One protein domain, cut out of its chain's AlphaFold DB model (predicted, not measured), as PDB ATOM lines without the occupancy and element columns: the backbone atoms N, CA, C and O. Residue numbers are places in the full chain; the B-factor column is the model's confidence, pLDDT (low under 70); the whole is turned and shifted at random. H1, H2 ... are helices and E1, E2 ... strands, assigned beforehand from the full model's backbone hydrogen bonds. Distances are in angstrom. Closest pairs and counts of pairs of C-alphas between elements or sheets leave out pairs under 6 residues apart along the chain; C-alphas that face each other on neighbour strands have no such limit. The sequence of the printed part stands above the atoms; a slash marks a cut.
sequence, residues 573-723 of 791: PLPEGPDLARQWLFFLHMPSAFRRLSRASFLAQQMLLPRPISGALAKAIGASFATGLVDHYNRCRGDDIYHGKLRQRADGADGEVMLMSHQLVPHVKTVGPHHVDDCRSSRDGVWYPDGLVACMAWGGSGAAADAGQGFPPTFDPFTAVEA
ATOM      1  N   PRO A 573     194.729 145.356 200.868       95.62
ATOM      2  CA  PRO A 573     194.772 144.533 202.075       95.62
ATOM      3  C   PRO A 573     194.347 145.294 203.340       95.62
ATOM      4  O   PRO A 573     193.921 144.664 204.304       95.62
ATOM      5  N   LEU A 574     194.442 146.631 203.337       96.75
ATOM      6  CA  LEU A 574     194.055 147.510 204.442       96.75
ATOM      7  C   LEU A 574     193.066 148.597 203.982       96.75
ATOM      8  O   LEU A 574     193.117 148.989 202.812       96.75
ATOM      9  N   PRO A 575     192.210 149.105 204.894       97.12
ATOM     10  CA  PRO A 575     191.329 150.258 204.671       97.12
ATOM     11  C   PRO A 575     192.070 151.515 204.181       97.12
ATOM     12  O   PRO A 575     193.247 151.698 204.502       97.12
ATOM     13  N   GLU A 576     191.388 152.408 203.452       95.38
ATOM     14  CA  GLU A 576     191.964 153.702 203.044       95.38
ATOM     15  C   GLU A 576     192.115 154.641 204.256       95.38
ATOM     16  O   GLU A 576     193.103 155.371 204.379       95.38
ATOM     17  N   GLY A 577     191.157 154.594 205.190       94.56
ATOM     18  CA  GLY A 577     191.169 155.416 206.399       94.56
ATOM     19  C   GLY A 577     192.320 155.055 207.357       94.56
ATOM     20  O   GLY A 577     192.338 153.938 207.884       94.56
ATOM     21  N   PRO A 578     193.245 155.983 207.692       92.69
ATOM     22  CA  PRO A 578     194.441 155.661 208.477       92.69
ATOM     23  C   PRO A 578     194.121 155.190 209.900       92.69
ATOM     24  O   PRO A 578     194.852 154.375 210.456       92.69
ATOM     25  N   ASP A 579     193.026 155.662 210.497       94.81
ATOM     26  CA  ASP A 579     192.597 155.227 211.828       94.81
ATOM     27  C   ASP A 579     191.996 153.820 211.838       94.81
ATOM     28  O   ASP A 579     192.271 153.051 212.760       94.81
ATOM     29  N   LEU A 580     191.253 153.442 210.796       95.44
ATOM     30  CA  LEU A 580     190.730 152.082 210.659       95.44
ATOM     31  C   LEU A 580     191.861 151.099 210.308       95.44
ATOM     32  O   LEU A 580     191.947 150.026 210.903       95.44
ATOM     33  N   ALA A 581     192.801 151.503 209.446       96.44
ATOM     34  CA  ALA A 581     194.016 150.738 209.164       96.44
ATOM     35  C   ALA A 581     194.889 150.532 210.420       96.44
ATOM     36  O   ALA A 581     195.380 149.427 210.646       96.44
ATOM     37  N   ARG A 582     195.032 151.544 211.293       96.56
ATOM     38  CA  ARG A 582     195.689 151.407 212.613       96.56
ATOM     39  C   ARG A 582     195.003 150.369 213.501       96.56
ATOM     40  O   ARG A 582     195.693 149.556 214.112       96.56
ATOM     41  N   GLN A 583     193.669 150.383 213.565       95.56
ATOM     42  CA  GLN A 583     192.905 149.393 214.328       95.56
ATOM     43  C   GLN A 583     193.161 147.979 213.795       95.56
ATOM     44  O   GLN A 583     193.512 147.097 214.571       95.56
ATOM     45  N   TRP A 584     193.075 147.776 212.476       96.06
ATOM     46  CA  TRP A 584     193.377 146.488 211.843       96.06
ATOM     47  C   TRP A 584     194.804 146.024 212.153       96.06
ATOM     48  O   TRP A 584     194.990 144.913 212.641       96.06
ATOM     49  N   LEU A 585     195.811 146.880 211.947       95.75
ATOM     50  CA  LEU A 585     197.218 146.551 212.197       95.75
ATOM     51  C   LEU A 585     197.514 146.193 213.659       95.75
ATOM     52  O   LEU A 585     198.361 145.335 213.907       95.75
ATOM     53  N   PHE A 586     196.811 146.800 214.621       95.81
ATOM     54  CA  PHE A 586     196.888 146.379 216.020       95.81
ATOM     55  C   PHE A 586     196.425 144.933 216.205       95.81
ATOM     56  O   PHE A 586     197.124 144.180 216.868       95.81
ATOM     57  N   PHE A 587     195.293 144.522 215.628       94.88
ATOM     58  CA  PHE A 587     194.816 143.141 215.755       94.88
ATOM     59  C   PHE A 587     195.717 142.160 214.979       94.88
ATOM     60  O   PHE A 587     196.194 141.184 215.557       94.88
ATOM     61  N   LEU A 588     196.053 142.476 213.720       95.12
ATOM     62  CA  LEU A 588     196.930 141.678 212.844       95.12
ATOM     63  C   LEU A 588     198.308 141.386 213.468       95.12
ATOM     64  O   LEU A 588     198.875 140.314 213.262       95.12
ATOM     65  N   HIS A 589     198.855 142.331 214.237       94.62
ATOM     66  CA  HIS A 589     200.178 142.228 214.860       94.62
ATOM     67  C   HIS A 589     200.130 142.425 216.384       94.62
ATOM     68  O   HIS A 589     201.082 142.948 216.972       94.62
ATOM     69  N   MET A 590     199.028 142.006 217.020       94.50
ATOM     70  CA  MET A 590     198.758 142.257 218.439       94.50
ATOM     71  C   MET A 590     199.916 141.790 219.342       94.50
ATOM     72  O   MET A 590     200.317 140.628 219.227       94.50
ATOM     73  N   PRO A 591     200.443 142.652 220.239       93.69
ATOM     74  CA  PRO A 591     201.425 142.265 221.252       93.69
ATOM     75  C   PRO A 591     200.965 141.071 222.093       93.69
ATOM     76  O   PRO A 591     199.774 140.919 222.369       93.69
ATOM     77  N   SER A 592     201.912 140.242 222.536       93.62
ATOM     78  CA  SER A 592     201.643 139.022 223.308       93.62
ATOM     79  C   SER A 592     200.805 139.298 224.557       93.62
ATOM     80  O   SER A 592     199.787 138.636 224.740       93.62
ATOM     81  N   ALA A 593     201.140 140.318 225.352       95.06
ATOM     82  CA  ALA A 593     200.364 140.708 226.533       95.06
ATOM     83  C   ALA A 593     198.876 140.960 226.223       95.06
ATOM     84  O   ALA A 593     197.997 140.482 226.942       95.06
ATOM     85  N   PHE A 594     198.576 141.647 225.115       95.75
ATOM     86  CA  PHE A 594     197.198 141.877 224.679       95.75
ATOM     87  C   PHE A 594     196.527 140.614 224.121       95.75
ATOM     88  O   PHE A 594     195.343 140.427 224.381       95.75
ATOM     89  N   ARG A 595     197.256 139.717 223.434       95.25
ATOM     90  CA  ARG A 595     196.716 138.414 222.984       95.25
ATOM     91  C   ARG A 595     196.301 137.530 224.163       95.25
ATOM     92  O   ARG A 595     195.225 136.941 224.140       95.25
ATOM     93  N   ARG A 596     197.135 137.462 225.208       95.75
ATOM     94  CA  ARG A 596     196.842 136.677 226.423       95.75
ATOM     95  C   ARG A 596     195.689 137.292 227.213       95.75
ATOM     96  O   ARG A 596     194.797 136.578 227.663       95.75
ATOM     97  N   LEU A 597     195.648 138.625 227.317       96.75
ATOM     98  CA  LEU A 597     194.541 139.337 227.957       96.75
ATOM     99  C   LEU A 597     193.214 139.181 227.196       96.75
ATOM    100  O   LEU A 597     192.180 138.985 227.835       96.75
ATOM    101  N   SER A 598     193.223 139.238 225.861       96.06
ATOM    102  CA  SER A 598     192.004 139.071 225.065       96.06
ATOM    103  C   SER A 598     191.433 137.664 225.224       96.06
ATOM    104  O   SER A 598     190.261 137.525 225.579       96.06
ATOM    105  N   ARG A 599     192.277 136.631 225.105       96.31
ATOM    106  CA  ARG A 599     191.904 135.239 225.384       96.31
ATOM    107  C   ARG A 599     191.353 135.067 226.801       96.31
ATOM    108  O   ARG A 599     190.278 134.501 226.971       96.31
ATOM    109  N   ALA A 600     192.053 135.582 227.816       97.06
ATOM    110  CA  ALA A 600     191.629 135.467 229.209       97.06
ATOM    111  C   ALA A 600     190.279 136.163 229.475       97.06
ATOM    112  O   ALA A 600     189.475 135.641 230.243       97.06
ATOM    113  N   SER A 601     190.009 137.301 228.822       96.06
ATOM    114  CA  SER A 601     188.730 138.021 228.910       96.06
ATOM    115  C   SER A 601     187.569 137.190 228.353       96.06
ATOM    116  O   SER A 601     186.570 136.952 229.037       96.06
ATOM    117  N   PHE A 602     187.725 136.682 227.126       96.75
ATOM    118  CA  PHE A 602     186.709 135.861 226.465       96.75
ATOM    119  C   PHE A 602     186.484 134.528 227.187       96.75
ATOM    120  O   PHE A 602     185.335 134.120 227.365       96.75
ATOM    121  N   LEU A 603     187.548 133.884 227.680       96.94
ATOM    122  CA  LEU A 603     187.446 132.664 228.478       96.94
ATOM    123  C   LEU A 603     186.752 132.917 229.831       96.94
ATOM    124  O   LEU A 603     185.855 132.160 230.199       96.94
ATOM    125  N   ALA A 604     187.096 133.988 230.556       95.50
ATOM    126  CA  ALA A 604     186.438 134.336 231.821       95.50
ATOM    127  C   ALA A 604     184.922 134.524 231.657       95.50
ATOM    128  O   ALA A 604     184.150 134.056 232.498       95.50
ATOM    129  N   GLN A 605     184.498 135.129 230.546       94.00
ATOM    130  CA  GLN A 605     183.090 135.285 230.200       94.00
ATOM    131  C   GLN A 605     182.449 133.961 229.717       94.00
ATOM    132  O   GLN A 605     181.353 133.624 230.165       94.00
ATOM    133  N   GLN A 606     183.122 133.163 228.873       95.00
ATOM    134  CA  GLN A 606     182.643 131.840 228.419       95.00
ATOM    135  C   GLN A 606     182.320 130.913 229.597       95.00
ATOM    136  O   GLN A 606     181.374 130.130 229.535       95.00
ATOM    137  N   MET A 607     183.096 130.996 230.675       93.81
ATOM    138  CA  MET A 607     182.956 130.138 231.851       93.81
ATOM    139  C   MET A 607     181.659 130.352 232.651       93.81
ATOM    140  O   MET A 607     181.295 129.476 233.439       93.81
ATOM    141  N   LEU A 608     180.945 131.462 232.425       91.94
ATOM    142  CA  LEU A 608     179.601 131.705 232.963       91.94
ATOM    143  C   LEU A 608     178.502 130.937 232.212       91.94
ATOM    144  O   LEU A 608     177.405 130.761 232.739       91.94
ATOM    145  N   LEU A 609     178.770 130.491 230.980       92.94
ATOM    146  CA  LEU A 609     177.788 129.772 230.175       92.94
ATOM    147  C   LEU A 609     177.586 128.346 230.728       92.94
ATOM    148  O   LEU A 609     178.571 127.642 230.984       92.94
ATOM    149  N   PRO A 610     176.332 127.876 230.882       91.06
ATOM    150  CA  PRO A 610     176.060 126.510 231.310       91.06
ATOM    151  C   PRO A 610     176.659 125.465 230.370       91.06
ATOM    152  O   PRO A 610     176.448 125.506 229.161       91.06
ATOM    153  N   ARG A 611     177.375 124.494 230.944       90.88
ATOM    154  CA  ARG A 611     178.048 123.406 230.217       90.88
ATOM    155  C   ARG A 611     177.496 122.030 230.639       90.88
ATOM    156  O   ARG A 611     177.492 121.743 231.842       90.88
ATOM    157  N   PRO A 612     177.052 121.166 229.704       91.12
ATOM    158  CA  PRO A 612     177.028 121.375 228.254       91.12
ATOM    159  C   PRO A 612     175.975 122.410 227.815       91.12
ATOM    160  O   PRO A 612     174.923 122.560 228.438       91.12
ATOM    161  N   ILE A 613     176.276 123.099 226.717       93.38
ATOM    162  CA  ILE A 613     175.448 124.121 226.079       93.38
ATOM    163  C   ILE A 613     174.199 123.459 225.478       93.38
ATOM    164  O   ILE A 613     174.286 122.476 224.740       93.38
ATOM    165  N   SER A 614     173.016 124.006 225.767       93.12
ATOM    166  CA  SER A 614     171.760 123.544 225.162       93.12
ATOM    167  C   SER A 614     171.596 124.080 223.735       93.12
ATOM    168  O   SER A 614     172.090 125.156 223.413       93.12
ATOM    169  N   GLY A 615     170.833 123.392 222.876       91.69
ATOM    170  CA  GLY A 615     170.606 123.851 221.494       91.69
ATOM    171  C   GLY A 615     169.964 125.246 221.388       91.69
ATOM    172  O   GLY A 615     170.261 125.997 220.460       91.69
ATOM    173  N   ALA A 616     169.133 125.629 222.364       91.62
ATOM    174  CA  ALA A 616     168.572 126.977 222.451       91.62
ATOM    175  C   ALA A 616     169.644 128.023 222.806       91.62
ATOM    176  O   ALA A 616     169.699 129.079 222.180       91.62
ATOM    177  N   LEU A 617     170.528 127.707 223.760       93.44
ATOM    178  CA  LEU A 617     171.631 128.582 224.151       93.44
ATOM    179  C   LEU A 617     172.675 128.708 223.031       93.44
ATOM    180  O   LEU A 617     173.070 129.822 222.711       93.44
ATOM    181  N   ALA A 618     173.043 127.603 222.372       94.44
ATOM    182  CA  ALA A 618     173.936 127.590 221.210       94.44
ATOM    183  C   ALA A 618     173.431 128.504 220.082       94.44
ATOM    184  O   ALA A 618     174.216 129.230 219.477       94.44
ATOM    185  N   LYS A 619     172.113 128.514 219.828       93.38
ATOM    186  CA  LYS A 619     171.489 129.424 218.859       93.38
ATOM    187  C   LYS A 619     171.505 130.886 219.320       93.38
ATOM    188  O   LYS A 619     171.605 131.765 218.474       93.38
ATOM    189  N   ALA A 620     171.384 131.148 220.623       93.38
ATOM    190  CA  ALA A 620     171.389 132.504 221.167       93.38
ATOM    191  C   ALA A 620     172.784 133.154 221.122       93.38
ATOM    192  O   ALA A 620     172.881 134.321 220.768       93.38
ATOM    193  N   ILE A 621     173.842 132.401 221.450       94.94
ATOM    194  CA  ILE A 621     175.233 132.901 221.473       94.94
ATOM    195  C   ILE A 621     175.956 132.782 220.123       94.94
ATOM    196  O   ILE A 621     177.038 133.339 219.954       94.94
ATOM    197  N   GLY A 622     175.421 131.998 219.183       94.69
ATOM    198  CA  GLY A 622     176.086 131.676 217.921       94.69
ATOM    199  C   GLY A 622     176.292 132.902 217.030       94.69
ATOM    200  O   GLY A 622     175.343 133.614 216.711       94.69
ATOM    201  N   ALA A 623     177.530 133.104 216.579       93.81
ATOM    202  CA  ALA A 623     177.912 134.180 215.672       93.81
ATOM    203  C   ALA A 623     178.346 133.605 214.317       93.81
ATOM    204  O   ALA A 623     178.986 132.554 214.259       93.81
ATOM    205  N   SER A 624     178.030 134.304 213.226       92.94
ATOM    206  CA  SER A 624     178.398 133.904 211.862       92.94
ATOM    207  C   SER A 624     179.117 135.036 211.138       92.94
ATOM    208  O   SER A 624     178.577 136.139 211.009       92.94
ATOM    209  N   PHE A 625     180.308 134.746 210.622       95.00
ATOM    210  CA  PHE A 625     181.155 135.691 209.900       95.00
ATOM    211  C   PHE A 625     181.333 135.250 208.445       95.00
ATOM    212  O   PHE A 625     181.241 134.064 208.136       95.00
ATOM    213  N   ALA A 626     181.558 136.215 207.556       95.12
ATOM    214  CA  ALA A 626     181.677 135.987 206.118       95.12
ATOM    215  C   ALA A 626     183.124 136.114 205.613       95.12
ATOM    216  O   ALA A 626     183.485 135.471 204.630       95.12
ATOM    217  N   THR A 627     183.950 136.916 206.293       96.19
ATOM    218  CA  THR A 627     185.346 137.175 205.915       96.19
ATOM    219  C   THR A 627     186.255 137.139 207.144       96.19
ATOM    220  O   THR A 627     186.033 137.891 208.092       96.19
ATOM    221  N   GLY A 628     187.316 136.325 207.099       96.44
ATOM    222  CA  GLY A 628     188.464 136.444 208.003       96.44
ATOM    223  C   GLY A 628     189.373 137.584 207.554       96.44
ATOM    224  O   GLY A 628     189.829 137.603 206.409       96.44
ATOM    225  N   LEU A 629     189.615 138.565 208.425       96.25
ATOM    226  CA  LEU A 629     190.341 139.779 208.042       96.25
ATOM    227  C   LEU A 629     191.859 139.562 207.971       96.25
ATOM    228  O   LEU A 629     192.521 140.217 207.168       96.25
ATOM    229  N   VAL A 630     192.401 138.595 208.722       95.88
ATOM    230  CA  VAL A 630     193.795 138.135 208.576       95.88
ATOM    231  C   VAL A 630     194.010 137.468 207.216       95.88
ATOM    232  O   VAL A 630     194.939 137.836 206.495       95.88
ATOM    233  N   ASP A 631     193.115 136.555 206.825       95.44
ATOM    234  CA  ASP A 631     193.136 135.897 205.512       95.44
ATOM    235  C   ASP A 631     193.014 136.898 204.362       95.44
ATOM    236  O   ASP A 631     193.754 136.803 203.381       95.44
ATOM    237  N   HIS A 632     192.100 137.871 204.478       96.31
ATOM    238  CA  HIS A 632     191.962 138.968 203.515       96.31
ATOM    239  C   HIS A 632     193.266 139.760 203.388       96.31
ATOM    240  O   HIS A 632     193.802 139.896 202.289       96.31
ATOM    241  N   TYR A 633     193.802 140.240 204.514       95.94
ATOM    242  CA  TYR A 633     195.022 141.043 204.554       95.94
ATOM    243  C   TYR A 633     196.214 140.299 203.940       95.94
ATOM    244  O   TYR A 633     196.846 140.814 203.018       95.94
ATOM    245  N   ASN A 634     196.499 139.071 204.386       95.31
ATOM    246  CA  ASN A 634     197.641 138.300 203.890       95.31
ATOM    247  C   ASN A 634     197.491 137.936 202.402       95.31
ATOM    248  O   ASN A 634     198.449 138.087 201.642       95.31
ATOM    249  N   ARG A 635     196.290 137.536 201.955       94.31
ATOM    250  CA  ARG A 635     196.021 137.189 200.547       94.31
ATOM    251  C   ARG A 635     196.152 138.394 199.618       94.31
ATOM    252  O   ARG A 635     196.829 138.297 198.602       94.31
ATOM    253  N   CYS A 636     195.537 139.524 199.962       93.00
ATOM    254  CA  CYS A 636     195.570 140.733 199.133       93.00
ATOM    255  C   CYS A 636     196.922 141.456 199.189       93.00
ATOM    256  O   CYS A 636     197.285 142.146 198.238       93.00
ATOM    257  N   ARG A 637     197.700 141.291 200.267       90.94
ATOM    258  CA  ARG A 637     199.086 141.777 200.319       90.94
ATOM    259  C   ARG A 637     200.000 140.915 199.444       90.94
ATOM    260  O   ARG A 637     200.888 141.463 198.808       90.94
ATOM    261  N   GLY A 638     199.772 139.599 199.395       86.38
ATOM    262  CA  GLY A 638     200.528 138.652 198.569       86.38
ATOM    263  C   GLY A 638     200.242 138.696 197.060       86.38
ATOM    264  O   GLY A 638     200.916 137.987 196.320       86.38
ATOM    265  N   ASP A 639     199.275 139.498 196.599       87.44
ATOM    266  CA  ASP A 639     198.965 139.676 195.174       87.44
ATOM    267  C   ASP A 639     200.084 140.465 194.462       87.44
ATOM    268  O   ASP A 639     200.301 141.656 194.716       87.44
ATOM    269  N   ASP A 640     200.811 139.786 193.569       91.50
ATOM    270  CA  ASP A 640     201.971 140.317 192.856       91.50
ATOM    271  C   ASP A 640     201.649 140.899 191.467       91.50
ATOM    272  O   ASP A 640     202.531 141.525 190.866       91.50
ATOM    273  N   ILE A 641     200.396 140.798 190.992       93.19
ATOM    274  CA  ILE A 641     199.968 141.136 189.617       93.19
ATOM    275  C   ILE A 641     200.398 142.553 189.213       93.19
ATOM    276  O   ILE A 641     200.802 142.793 188.072       93.19
ATOM    277  N   TYR A 642     200.328 143.501 190.152       93.31
ATOM    278  CA  TYR A 642     200.690 144.904 189.928       93.31
ATOM    279  C   TYR A 642     201.916 145.378 190.724       93.31
ATOM    280  O   TYR A 642     202.419 146.472 190.445       93.31
ATOM    281  N   HIS A 643     202.414 144.588 191.688       91.62
ATOM    282  CA  HIS A 643     203.531 144.961 192.570       91.62
ATOM    283  C   HIS A 643     204.220 143.750 193.237       91.62
ATOM    284  O   HIS A 643     204.020 143.467 194.413       91.62
ATOM    285  N   GLY A 644     205.110 143.065 192.517       84.94
ATOM    286  CA  GLY A 644     205.842 141.894 193.036       84.94
ATOM    287  C   GLY A 644     207.014 142.164 194.000       84.94
ATOM    288  O   GLY A 644     207.897 141.316 194.125       84.94
ATOM    289  N   LYS A 645     207.107 143.339 194.643       89.12
ATOM    290  CA  LYS A 645     208.200 143.672 195.589       89.12
ATOM    291  C   LYS A 645     207.697 144.410 196.828       89.12
ATOM    292  O   LYS A 645     207.922 145.612 196.978       89.12
ATOM    293  N   LEU A 646     207.070 143.665 197.732       89.19
ATOM    294  CA  LEU A 646     206.605 144.181 199.017       89.19
ATOM    295  C   LEU A 646     207.758 144.731 199.871       89.19
ATOM    296  O   LEU A 646     208.807 144.093 200.032       89.19
ATOM    297  N   ARG A 647     207.532 145.913 200.446       90.38
ATOM    298  CA  ARG A 647     208.374 146.521 201.483       90.38
ATOM    299  C   ARG A 647     208.083 145.881 202.835       90.38
ATOM    300  O   ARG A 647     209.006 145.635 203.608       90.38
ATOM    301  N   GLN A 648     206.811 145.582 203.089       81.88
ATOM    302  CA  GLN A 648     206.357 144.877 204.279       81.88
ATOM    303  C   GLN A 648     206.342 143.357 204.026       81.88
ATOM    304  O   GLN A 648     205.763 142.885 203.053       81.88
ATOM    305  N   ARG A 649     207.007 142.580 204.889       82.50
ATOM    306  CA  ARG A 649     207.157 141.115 204.749       82.50
ATOM    307  C   ARG A 649     206.586 140.305 205.910       82.50
ATOM    308  O   ARG A 649     206.584 139.084 205.830       82.50
ATOM    309  N   ALA A 650     206.176 140.950 207.000       84.81
ATOM    310  CA  ALA A 650     205.624 140.271 208.162       84.81
ATOM    311  C   ALA A 650     204.124 140.023 207.976       84.81
ATOM    312  O   ALA A 650     203.351 140.972 207.818       84.81
ATOM    313  N   ASP A 651     203.714 138.763 208.042       91.19
ATOM    314  CA  ASP A 651     202.308 138.381 207.970       91.19
ATOM    315  C   ASP A 651     201.523 138.888 209.186       91.19
ATOM    316  O   ASP A 651     202.050 139.034 210.296       91.19
ATOM    317  N   GLY A 652     200.242 139.175 208.964       92.44
ATOM    318  CA  GLY A 652     199.281 139.281 210.053       92.44
ATOM    319  C   GLY A 652     198.972 137.881 210.573       92.44
ATOM    320  O   GLY A 652     198.984 136.925 209.800       92.44
ATOM    321  N   ALA A 653     198.690 137.751 211.862       93.12
ATOM    322  CA  ALA A 653     198.335 136.473 212.468       93.12
ATOM    323  C   ALA A 653     197.200 136.666 213.469       93.12
ATOM    324  O   ALA A 653     197.304 137.533 214.343       93.12
ATOM    325  N   ASP A 654     196.167 135.831 213.392       85.81
ATOM    326  CA  ASP A 654     195.140 135.743 214.431       85.81
ATOM    327  C   ASP A 654     195.756 135.340 215.784       85.81
ATOM    328  O   ASP A 654     196.882 134.833 215.868       85.81
ATOM    329  N   GLY A 655     195.024 135.611 216.861       83.56
ATOM    330  CA  GLY A 655     195.142 134.873 218.117       83.56
ATOM    331  C   GLY A 655     193.863 134.066 218.349       83.56
ATOM    332  O   GLY A 655     192.999 134.014 217.481       83.56
ATOM    333  N   GLU A 656     193.699 133.510 219.548       88.88
ATOM    334  CA  GLU A 656     192.465 132.800 219.941       88.88
ATOM    335  C   GLU A 656     191.205 133.682 219.813       88.88
ATOM    336  O   GLU A 656     190.123 133.211 219.462       88.88
ATOM    337  N   VAL A 657     191.354 134.992 220.048       92.94
ATOM    338  CA  VAL A 657     190.369 136.003 219.641       92.94
ATOM    339  C   VAL A 657     190.718 136.461 218.224       92.94
ATOM    340  O   VAL A 657     191.679 137.210 218.024       92.94
ATOM    341  N   MET A 658     189.934 135.996 217.254       93.44
ATOM    342  CA  MET A 658     190.156 136.203 215.821       93.44
ATOM    343  C   MET A 658     189.599 137.546 215.335       93.44
ATOM    344  O   MET A 658     188.649 138.082 215.917       93.44
ATOM    345  N   LEU A 659     190.133 138.065 214.225       93.88
ATOM    346  CA  LEU A 659     189.629 139.274 213.564       93.88
ATOM    347  C   LEU A 659     188.770 138.932 212.334       93.88
ATOM    348  O   LEU A 659     189.271 138.488 211.300       93.88
ATOM    349  N   MET A 660     187.467 139.187 212.431       95.12
ATOM    350  CA  MET A 660     186.457 138.753 211.460       95.12
ATOM    351  C   MET A 660     185.562 139.910 210.997       95.12
ATOM    352  O   MET A 660     185.530 140.980 211.603       95.12
ATOM    353  N   SER A 661     184.794 139.687 209.931       96.00
ATOM    354  CA  SER A 661     183.773 140.608 209.429       96.00
ATOM    355  C   SER A 661     182.524 139.851 208.968       96.00
ATOM    356  O   SER A 661     182.605 138.755 208.405       96.00
ATOM    357  N   HIS A 662     181.347 140.438 209.202       94.94
ATOM    358  CA  HIS A 662     180.069 139.929 208.683       94.94
ATOM    359  C   HIS A 662     179.859 140.267 207.197       94.94
ATOM    360  O   HIS A 662     178.960 139.717 206.564       94.94
ATOM    361  N   GLN A 663     180.660 141.177 206.641       96.38
ATOM    362  CA  GLN A 663     180.589 141.592 205.246       96.38
ATOM    363  C   GLN A 663     181.465 140.691 204.356       96.38
ATOM    364  O   GLN A 663     182.484 140.152 204.791       96.38
ATOM    365  N   LEU A 664     181.064 140.524 203.093       94.88
ATOM    366  CA  LEU A 664     181.823 139.793 202.073       94.88
ATOM    367  C   LEU A 664     182.797 140.721 201.338       94.88
ATOM    368  O   LEU A 664     182.436 141.841 200.973       94.88
ATOM    369  N   VAL A 665     183.996 140.217 201.038       94.75
ATOM    370  CA  VAL A 665     184.893 140.833 200.045       94.75
ATOM    371  C   VAL A 665     184.221 140.760 198.664       94.75
ATOM    372  O   VAL A 665     183.778 139.674 198.273       94.75
ATOM    373  N   PRO A 666     184.131 141.861 197.893       94.19
ATOM    374  CA  PRO A 666     183.589 141.810 196.541       94.19
ATOM    375  C   PRO A 666     184.490 140.971 195.631       94.19
ATOM    376  O   PRO A 666     185.717 140.989 195.735       94.19
ATOM    377  N   HIS A 667     183.884 140.246 194.693       91.31
ATOM    378  CA  HIS A 667     184.647 139.473 193.723       91.31
ATOM    379  C   HIS A 667     185.412 140.417 192.781       91.31
ATOM    380  O   HIS A 667     184.861 141.401 192.302       91.31
ATOM    381  N   VAL A 668     186.665 140.107 192.436       90.19
ATOM    382  CA  VAL A 668     187.540 141.043 191.696       90.19
ATOM    383  C   VAL A 668     186.939 141.512 190.357       90.19
ATOM    384  O   VAL A 668     187.104 142.659 189.961       90.19
ATOM    385  N   LYS A 669     186.157 140.655 189.683       89.25
ATOM    386  CA  LYS A 669     185.432 140.996 188.436       89.25
ATOM    387  C   LYS A 669     184.244 141.962 188.612       89.25
ATOM    388  O   LYS A 669     183.724 142.429 187.607       89.25
ATOM    389  N   THR A 670     183.778 142.216 189.837       92.44
ATOM    390  CA  THR A 670     182.657 143.132 190.137       92.44
ATOM    391  C   THR A 670     183.125 144.498 190.641       92.44
ATOM    392  O   THR A 670     182.293 145.331 190.987       92.44
ATOM    393  N   VAL A 671     184.439 144.728 190.729       93.81
ATOM    394  CA  VAL A 671     185.024 145.991 191.191       93.81
ATOM    395  C   VAL A 671     185.424 146.849 189.993       93.81
ATOM    396  O   VAL A 671     186.250 146.443 189.180       93.81
ATOM    397  N   GLY A 672     184.883 148.065 189.931       92.75
ATOM    398  CA  GLY A 672     185.198 149.040 188.885       92.75
ATOM    399  C   GLY A 672     184.581 148.727 187.513       92.75
ATOM    400  O   GLY A 672     183.730 147.842 187.394       92.75
ATOM    401  N   PRO A 673     184.972 149.484 186.472       94.12
ATOM    402  CA  PRO A 673     184.424 149.321 185.130       94.12
ATOM    403  C   PRO A 673     184.850 148.007 184.465       94.12
ATOM    404  O   PRO A 673     185.948 147.502 184.688       94.12
ATOM    405  N   HIS A 674     184.004 147.470 183.585       94.56
ATOM    406  CA  HIS A 674     184.325 146.267 182.804       94.56
ATOM    407  C   HIS A 674     185.093 146.570 181.506       94.56
ATOM    408  O   HIS A 674     185.761 145.686 180.960       94.56
ATOM    409  N   HIS A 675     185.017 147.812 181.020       95.56
ATOM    410  CA  HIS A 675     185.634 148.274 179.781       95.56
ATOM    411  C   HIS A 675     186.746 149.292 180.072       95.56
ATOM    412  O   HIS A 675     186.625 150.125 180.967       95.56
ATOM    413  N   VAL A 676     187.850 149.223 179.329       96.19
ATOM    414  CA  VAL A 676     189.080 149.962 179.646       96.19
ATOM    415  C   VAL A 676     188.944 151.481 179.469       96.19
ATOM    416  O   VAL A 676     189.581 152.240 180.196       96.19
ATOM    417  N   ASP A 677     188.095 151.942 178.549       94.38
ATOM    418  CA  ASP A 677     187.878 153.380 178.314       94.38
ATOM    419  C   ASP A 677     186.962 154.032 179.362       94.38
ATOM    420  O   ASP A 677     186.942 155.256 179.496       94.38
ATOM    421  N   ASP A 678     186.238 153.227 180.146       96.06
ATOM    422  CA  ASP A 678     185.446 153.723 181.274       96.06
ATOM    423  C   ASP A 678     186.323 154.013 182.508       96.06
ATOM    424  O   ASP A 678     185.891 154.720 183.417       96.06
ATOM    425  N   CYS A 679     187.574 153.533 182.528       95.12
ATOM    426  CA  CYS A 679     188.566 153.877 183.544       95.12
ATOM    427  C   CYS A 679     189.152 155.275 183.267       95.12
ATOM    428  O   CYS A 679     190.068 155.441 182.456       95.12
ATOM    429  N   ARG A 680     188.632 156.290 183.964       95.00
ATOM    430  CA  ARG A 680     188.974 157.716 183.794       95.00
ATOM    431  C   ARG A 680     189.997 158.219 184.816       95.00
ATOM    432  O   ARG A 680     190.578 159.285 184.630       95.00
ATOM    433  N   SER A 681     190.219 157.467 185.887       95.94
ATOM    434  CA  SER A 681     191.081 157.804 187.015       95.94
ATOM    435  C   SER A 681     191.858 156.584 187.517       95.94
ATOM    436  O   SER A 681     191.445 155.440 187.342       95.94
ATOM    437  N   SER A 682     192.955 156.820 188.240       93.88
ATOM    438  CA  SER A 682     193.723 155.746 188.885       93.88
ATOM    439  C   SER A 682     192.977 155.027 190.017       93.88
ATOM    440  O   SER A 682     193.474 154.010 190.489       93.88
ATOM    441  N   ARG A 683     191.819 155.536 190.465       93.81
ATOM    442  CA  ARG A 683     190.945 154.875 191.450       93.81
ATOM    443  C   ARG A 683     189.930 153.925 190.808       93.81
ATOM    444  O   ARG A 683     189.380 153.081 191.509       93.81
ATOM    445  N   ASP A 684     189.696 154.015 189.500       94.62
ATOM    446  CA  ASP A 684     188.792 153.089 188.817       94.62
ATOM    447  C   ASP A 684     189.407 151.686 188.806       94.62
ATOM    448  O   ASP A 684     190.571 151.512 188.445       94.62
ATOM    449  N   GLY A 685     188.640 150.687 189.248       94.12
ATOM    450  CA  GLY A 685     189.162 149.334 189.468       94.12
ATOM    451  C   GLY A 685     190.007 149.182 190.739       94.12
ATOM    452  O   GLY A 685     190.751 148.214 190.842       94.12
ATOM    453  N   VAL A 686     189.917 150.096 191.711       96.75
ATOM    454  CA  VAL A 686     190.540 149.950 193.039       96.75
ATOM    455  C   VAL A 686     189.449 149.869 194.105       96.75
ATOM    456  O   VAL A 686     188.529 150.684 194.115       96.75
ATOM    457  N   TRP A 687     189.552 148.906 195.020       97.44
ATOM    458  CA  TRP A 687     188.656 148.780 196.171       97.44
ATOM    459  C   TRP A 687     189.439 148.673 197.476       97.44
ATOM    460  O   TRP A 687     190.433 147.947 197.565       97.44
ATOM    461  N   TYR A 688     188.946 149.379 198.490       96.88
ATOM    462  CA  TYR A 688     189.461 149.362 199.851       96.88
ATOM    463  C   TYR A 688     188.424 148.737 200.802       96.88
ATOM    464  O   TYR A 688     187.221 148.955 200.630       96.88
ATOM    465  N   PRO A 689     188.858 147.977 201.823       96.62
ATOM    466  CA  PRO A 689     187.980 147.273 202.750       96.62
ATOM    467  C   PRO A 689     187.369 148.161 203.849       96.62
ATOM    468  O   PRO A 689     187.034 147.653 204.915       96.62
ATOM    469  N   ASP A 690     187.163 149.463 203.623       94.62
ATOM    470  CA  ASP A 690     186.559 150.370 204.618       94.62
ATOM    471  C   ASP A 690     185.131 149.954 205.030       94.62
ATOM    472  O   ASP A 690     184.682 150.258 206.133       94.62
ATOM    473  N   GLY A 691     184.423 149.218 204.163       92.94
ATOM    474  CA  GLY A 691     183.112 148.624 204.455       92.94
ATOM    475  C   GLY A 691     183.150 147.291 205.219       92.94
ATOM    476  O   GLY A 691     182.093 146.804 205.623       92.94
ATOM    477  N   LEU A 692     184.326 146.682 205.417       94.19
ATOM    478  CA  LEU A 692     184.476 145.474 206.230       94.19
ATOM    479  C   LEU A 692     184.617 145.878 207.700       94.19
ATOM    480  O   LEU A 692     185.700 146.225 208.174       94.19
ATOM    481  N   VAL A 693     183.506 145.843 208.437       90.88
ATOM    482  CA  VAL A 693     183.517 146.185 209.864       90.88
ATOM    483  C   VAL A 693     184.281 145.105 210.623       90.88
ATOM    484  O   VAL A 693     183.916 143.929 210.573       90.88
ATOM    485  N   ALA A 694     185.342 145.519 211.315       90.56
ATOM    486  CA  ALA A 694     186.189 144.644 212.110       90.56
ATOM    487  C   ALA A 694     185.520 144.273 213.445       90.56
ATOM    488  O   ALA A 694     185.326 145.120 214.329       90.56
ATOM    489  N   CYS A 695     185.216 142.986 213.582       92.50
ATOM    490  CA  CYS A 695     184.644 142.346 214.759       92.50
ATOM    491  C   CYS A 695     185.667 141.385 215.383       92.50
ATOM    492  O   CYS A 695     186.410 140.709 214.670       92.50
ATOM    493  N   MET A 696     185.678 141.287 216.713       94.56
ATOM    494  CA  MET A 696     186.377 140.198 217.401       94.56
ATOM    495  C   MET A 696     185.477 138.959 217.400       94.56
ATOM    496  O   MET A 696     184.275 139.076 217.645       94.56
ATOM    497  N   ALA A 697     186.048 137.787 217.137       94.00
ATOM    498  CA  ALA A 697     185.347 136.508 217.119       94.00
ATOM    499  C   ALA A 697     186.045 135.487 218.023       94.00
ATOM    500  O   ALA A 697     187.252 135.564 218.247       94.00
ATOM    501  N   TRP A 698     185.283 134.518 218.524       95.88
ATOM    502  CA  TRP A 698     185.759 133.531 219.488       95.88
ATOM    503  C   TRP A 698     185.241 132.139 219.145       95.88
ATOM    504  O   TRP A 698     184.043 131.972 218.910       95.88
ATOM    505  N   GLY A 699     186.143 131.156 219.103       92.31
ATOM    506  CA  GLY A 699     185.843 129.753 218.782       92.31
ATOM    507  C   GLY A 699     185.867 128.812 219.992       92.31
ATOM    508  O   GLY A 699     185.870 127.595 219.826       92.31
ATOM    509  N   GLY A 700     185.916 129.360 221.208       92.06
ATOM    510  CA  GLY A 700     186.355 128.630 222.396       92.06
ATOM    511  C   GLY A 700     187.859 128.790 222.618       92.06
ATOM    512  O   GLY A 700     188.553 129.431 221.839       92.06
ATOM    513  N   SER A 701     188.360 128.207 223.700       88.38
ATOM    514  CA  SER A 701     189.744 128.395 224.157       88.38
ATOM    515  C   SER A 701     190.765 127.453 223.504       88.38
ATOM    516  O   SER A 701     191.912 127.412 223.934       88.38
ATOM    517  N   GLY A 702     190.354 126.601 222.562       83.50
ATOM    518  CA  GLY A 702     191.190 125.522 222.011       83.50
ATOM    519  C   GLY A 702     191.495 124.373 222.991       83.50
ATOM    520  O   GLY A 702     191.944 123.307 222.572       83.50
ATOM    521  N   ALA A 703     191.217 124.538 224.288       87.69
ATOM    522  CA  ALA A 703     191.507 123.546 225.314       87.69
ATOM    523  C   ALA A 703     190.611 122.302 225.210       87.69
ATOM    524  O   ALA A 703     189.406 122.390 224.961       87.69
ATOM    525  N   ALA A 704     191.163 121.135 225.557       86.94
ATOM    526  CA  ALA A 704     190.428 119.865 225.605       86.94
ATOM    527  C   ALA A 704     189.191 119.887 226.534       86.94
ATOM    528  O   ALA A 704     188.297 119.056 226.392       86.94
ATOM    529  N   ALA A 705     189.113 120.848 227.462       88.56
ATOM    530  CA  ALA A 705     187.955 121.070 228.326       88.56
ATOM    531  C   ALA A 705     186.693 121.556 227.579       88.56
ATOM    532  O   ALA A 705     185.580 121.307 228.051       88.56
ATOM    533  N   ASP A 706     186.855 122.218 226.426       90.31
ATOM    534  CA  ASP A 706     185.754 122.731 225.595       90.31
ATOM    535  C   ASP A 706     185.189 121.656 224.645       90.31
ATOM    536  O   ASP A 706     184.045 121.752 224.186       90.31
ATOM    537  N   ALA A 707     185.956 120.591 224.389       88.31
ATOM    538  CA  ALA A 707     185.563 119.502 223.504       88.31
ATOM    539  C   ALA A 707     184.317 118.763 224.028       88.31
ATOM    540  O   ALA A 707     184.269 118.287 225.163       88.31
ATOM    541  N   GLY A 708     183.294 118.648 223.176       85.81
ATOM    542  CA  GLY A 708     182.028 117.990 223.515       85.81
ATOM    543  C   GLY A 708     181.074 118.814 224.392       85.81
ATOM    544  O   GLY A 708     180.004 118.317 224.729       85.81
ATOM    545  N   GLN A 709     181.400 120.070 224.724       90.12
ATOM    546  CA  GLN A 709     180.527 120.935 225.535       90.12
ATOM    547  C   GLN A 709     179.378 121.582 224.738       90.12
ATOM    548  O   GLN A 709     178.554 122.271 225.331       90.12
ATOM    549  N   GLY A 710     179.300 121.386 223.418       91.25
ATOM    550  CA  GLY A 710     178.207 121.902 222.576       91.25
ATOM    551  C   GLY A 710     178.330 123.373 222.149       91.25
ATOM    552  O   GLY A 710     177.345 123.949 221.691       91.25
ATOM    553  N   PHE A 711     179.508 123.988 222.294       93.44
ATOM    554  CA  PHE A 711     179.762 125.338 221.780       93.44
ATOM    555  C   PHE A 711     179.636 125.397 220.241       93.44
ATOM    556  O   PHE A 711     180.082 124.467 219.563       93.44
ATOM    557  N   PRO A 712     179.057 126.472 219.668       93.38
ATOM    558  CA  PRO A 712     179.124 126.736 218.229       93.38
ATOM    559  C   PRO A 712     180.575 126.939 217.747       93.38
ATOM    560  O   PRO A 712     181.414 127.340 218.551       93.38
ATOM    561  N   PRO A 713     180.878 126.768 216.441       92.19
ATOM    562  CA  PRO A 713     182.222 127.006 215.895       92.19
ATOM    563  C   PRO A 713     182.742 128.432 216.117       92.19
ATOM    564  O   PRO A 713     183.940 128.634 216.272       92.19
ATOM    565  N   THR A 714     181.834 129.408 216.153       94.12
ATOM    566  CA  THR A 714     182.096 130.783 216.583       94.12
ATOM    567  C   THR A 714     180.899 131.325 217.357       94.12
ATOM    568  O   THR A 714     179.751 131.142 216.942       94.12
ATOM    569  N   PHE A 715     181.143 131.990 218.486       95.00
ATOM    570  CA  PHE A 715     180.096 132.506 219.370       95.00
ATOM    571  C   PHE A 715     180.531 133.765 220.125       95.00
ATOM    572  O   PHE A 715     181.721 134.016 220.300       95.00
ATOM    573  N   ASP A 716     179.556 134.544 220.593       94.94
ATOM    574  CA  ASP A 716     179.773 135.680 221.488       94.94
ATOM    575  C   ASP A 716     179.448 135.279 222.946       94.94
ATOM    576  O   ASP A 716     178.270 135.153 223.300       94.94
ATOM    577  N   PRO A 717     180.457 135.090 223.823       93.69
ATOM    578  CA  PRO A 717     180.222 134.757 225.226       93.69
ATOM    579  C   PRO A 717     179.632 135.923 226.045       93.69
ATOM    580  O   PRO A 717     179.104 135.696 227.135       93.69
ATOM    581  N   PHE A 718     179.693 137.164 225.548       92.94
ATOM    582  CA  PHE A 718     179.129 138.359 226.187       92.94
ATOM    583  C   PHE A 718     177.637 138.558 225.896       92.94
ATOM    584  O   PHE A 718     177.022 139.435 226.510       92.94
ATOM    585  N   THR A 719     177.051 137.746 225.007       91.56
ATOM    586  CA  THR A 719     175.609 137.727 224.724       91.56
ATOM    587  C   THR A 719     174.800 137.691 226.022       91.56
ATOM    588  O   THR A 719     175.041 136.860 226.899       91.56
ATOM    589  N   ALA A 720     173.796 138.563 226.140       86.94
ATOM    590  CA  ALA A 720     172.904 138.572 227.292       86.94
ATOM    591  C   ALA A 720     172.024 137.306 227.321       86.94
ATOM    592  O   ALA A 720     171.050 137.187 226.577       86.94
ATOM    593  N   VAL A 721     172.365 136.365 228.202       86.81
ATOM    594  CA  VAL A 721     171.567 135.166 228.505       86.81
ATOM    595  C   VAL A 721     170.602 135.471 229.659       86.81
ATOM    596  O   VAL A 721     170.901 136.292 230.528       86.81
ATOM    597  N   GLU A 722     169.443 134.805 229.693       86.25
ATOM    598  CA  GLU A 722     168.515 134.866 230.830       86.25
ATOM    599  C   GLU A 722     169.251 134.529 232.139       86.25
ATOM    600  O   GLU A 722     169.814 133.441 232.273       86.25
ATOM    601  N   ALA A 723     169.236 135.442 233.120       82.81
ATOM    602  CA  ALA A 723     170.002 135.289 234.364       82.81
ATOM    603  C   ALA A 723     169.711 133.956 235.074       82.81
ATOM    604  O   ALA A 723     170.632 133.278 235.525       82.81
TER     605      ALA A 723
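This is residues 573 to 723 of the 791 residues of an uncharacterized protein of Gonium pectorale (UniProt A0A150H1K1). With little regular structure, this is a loop-rich, elongated body with the small hairpin E1 and E2 in its middle, H1, H2 and H4 round E1, and H3 toward one end. Loop 662 to 694 runs to the other end, where residues 677 to 682 stick out. Of 151 printed residues, 51 are in named elements, H1 H2 H3 H4 E1 E2, mostly helix; the sheet is antiparallel. It is loose, radius of gyration of the C-alphas 18.9 A, spanning 60 by 32 by 25 A.

E1, residues 657 to 661, and E2, residues 695 to 698, form a hairpin; N 658 and O 697 are within hydrogen-bond range, 2.9 A. The closest C-alphas of H2, residues 592 to 606, and E1 are Arg 599 and Val 657, 6.0 A; of H4, residues 629 to 637, and E1, Leu 629 and Met 660, 5.3 A. H1, residues 578 to 588, is close but not clearly touching H4: their closest C-alphas, Leu 588 and Val 630, are 6.4 A apart. H3, residues 615 to 621, is apart from E1. In these four helices every O i to N i+4 pair is within range.

H1 begins at C-alpha 578 (194.441, 155.661, 208.477); E2 ends at C-alpha 698 (185.759, 133.531, 219.488). H2 is 20.9 A long from first to last C-alpha, H1 14.9 A.

The printed part has no cut. The farthest C-alphas, Asp 677 and Ala 723, are 61.6 A apart. Links H4 to E1 and E1 to E2 are long. No printed residue is under 70 in pLDDT.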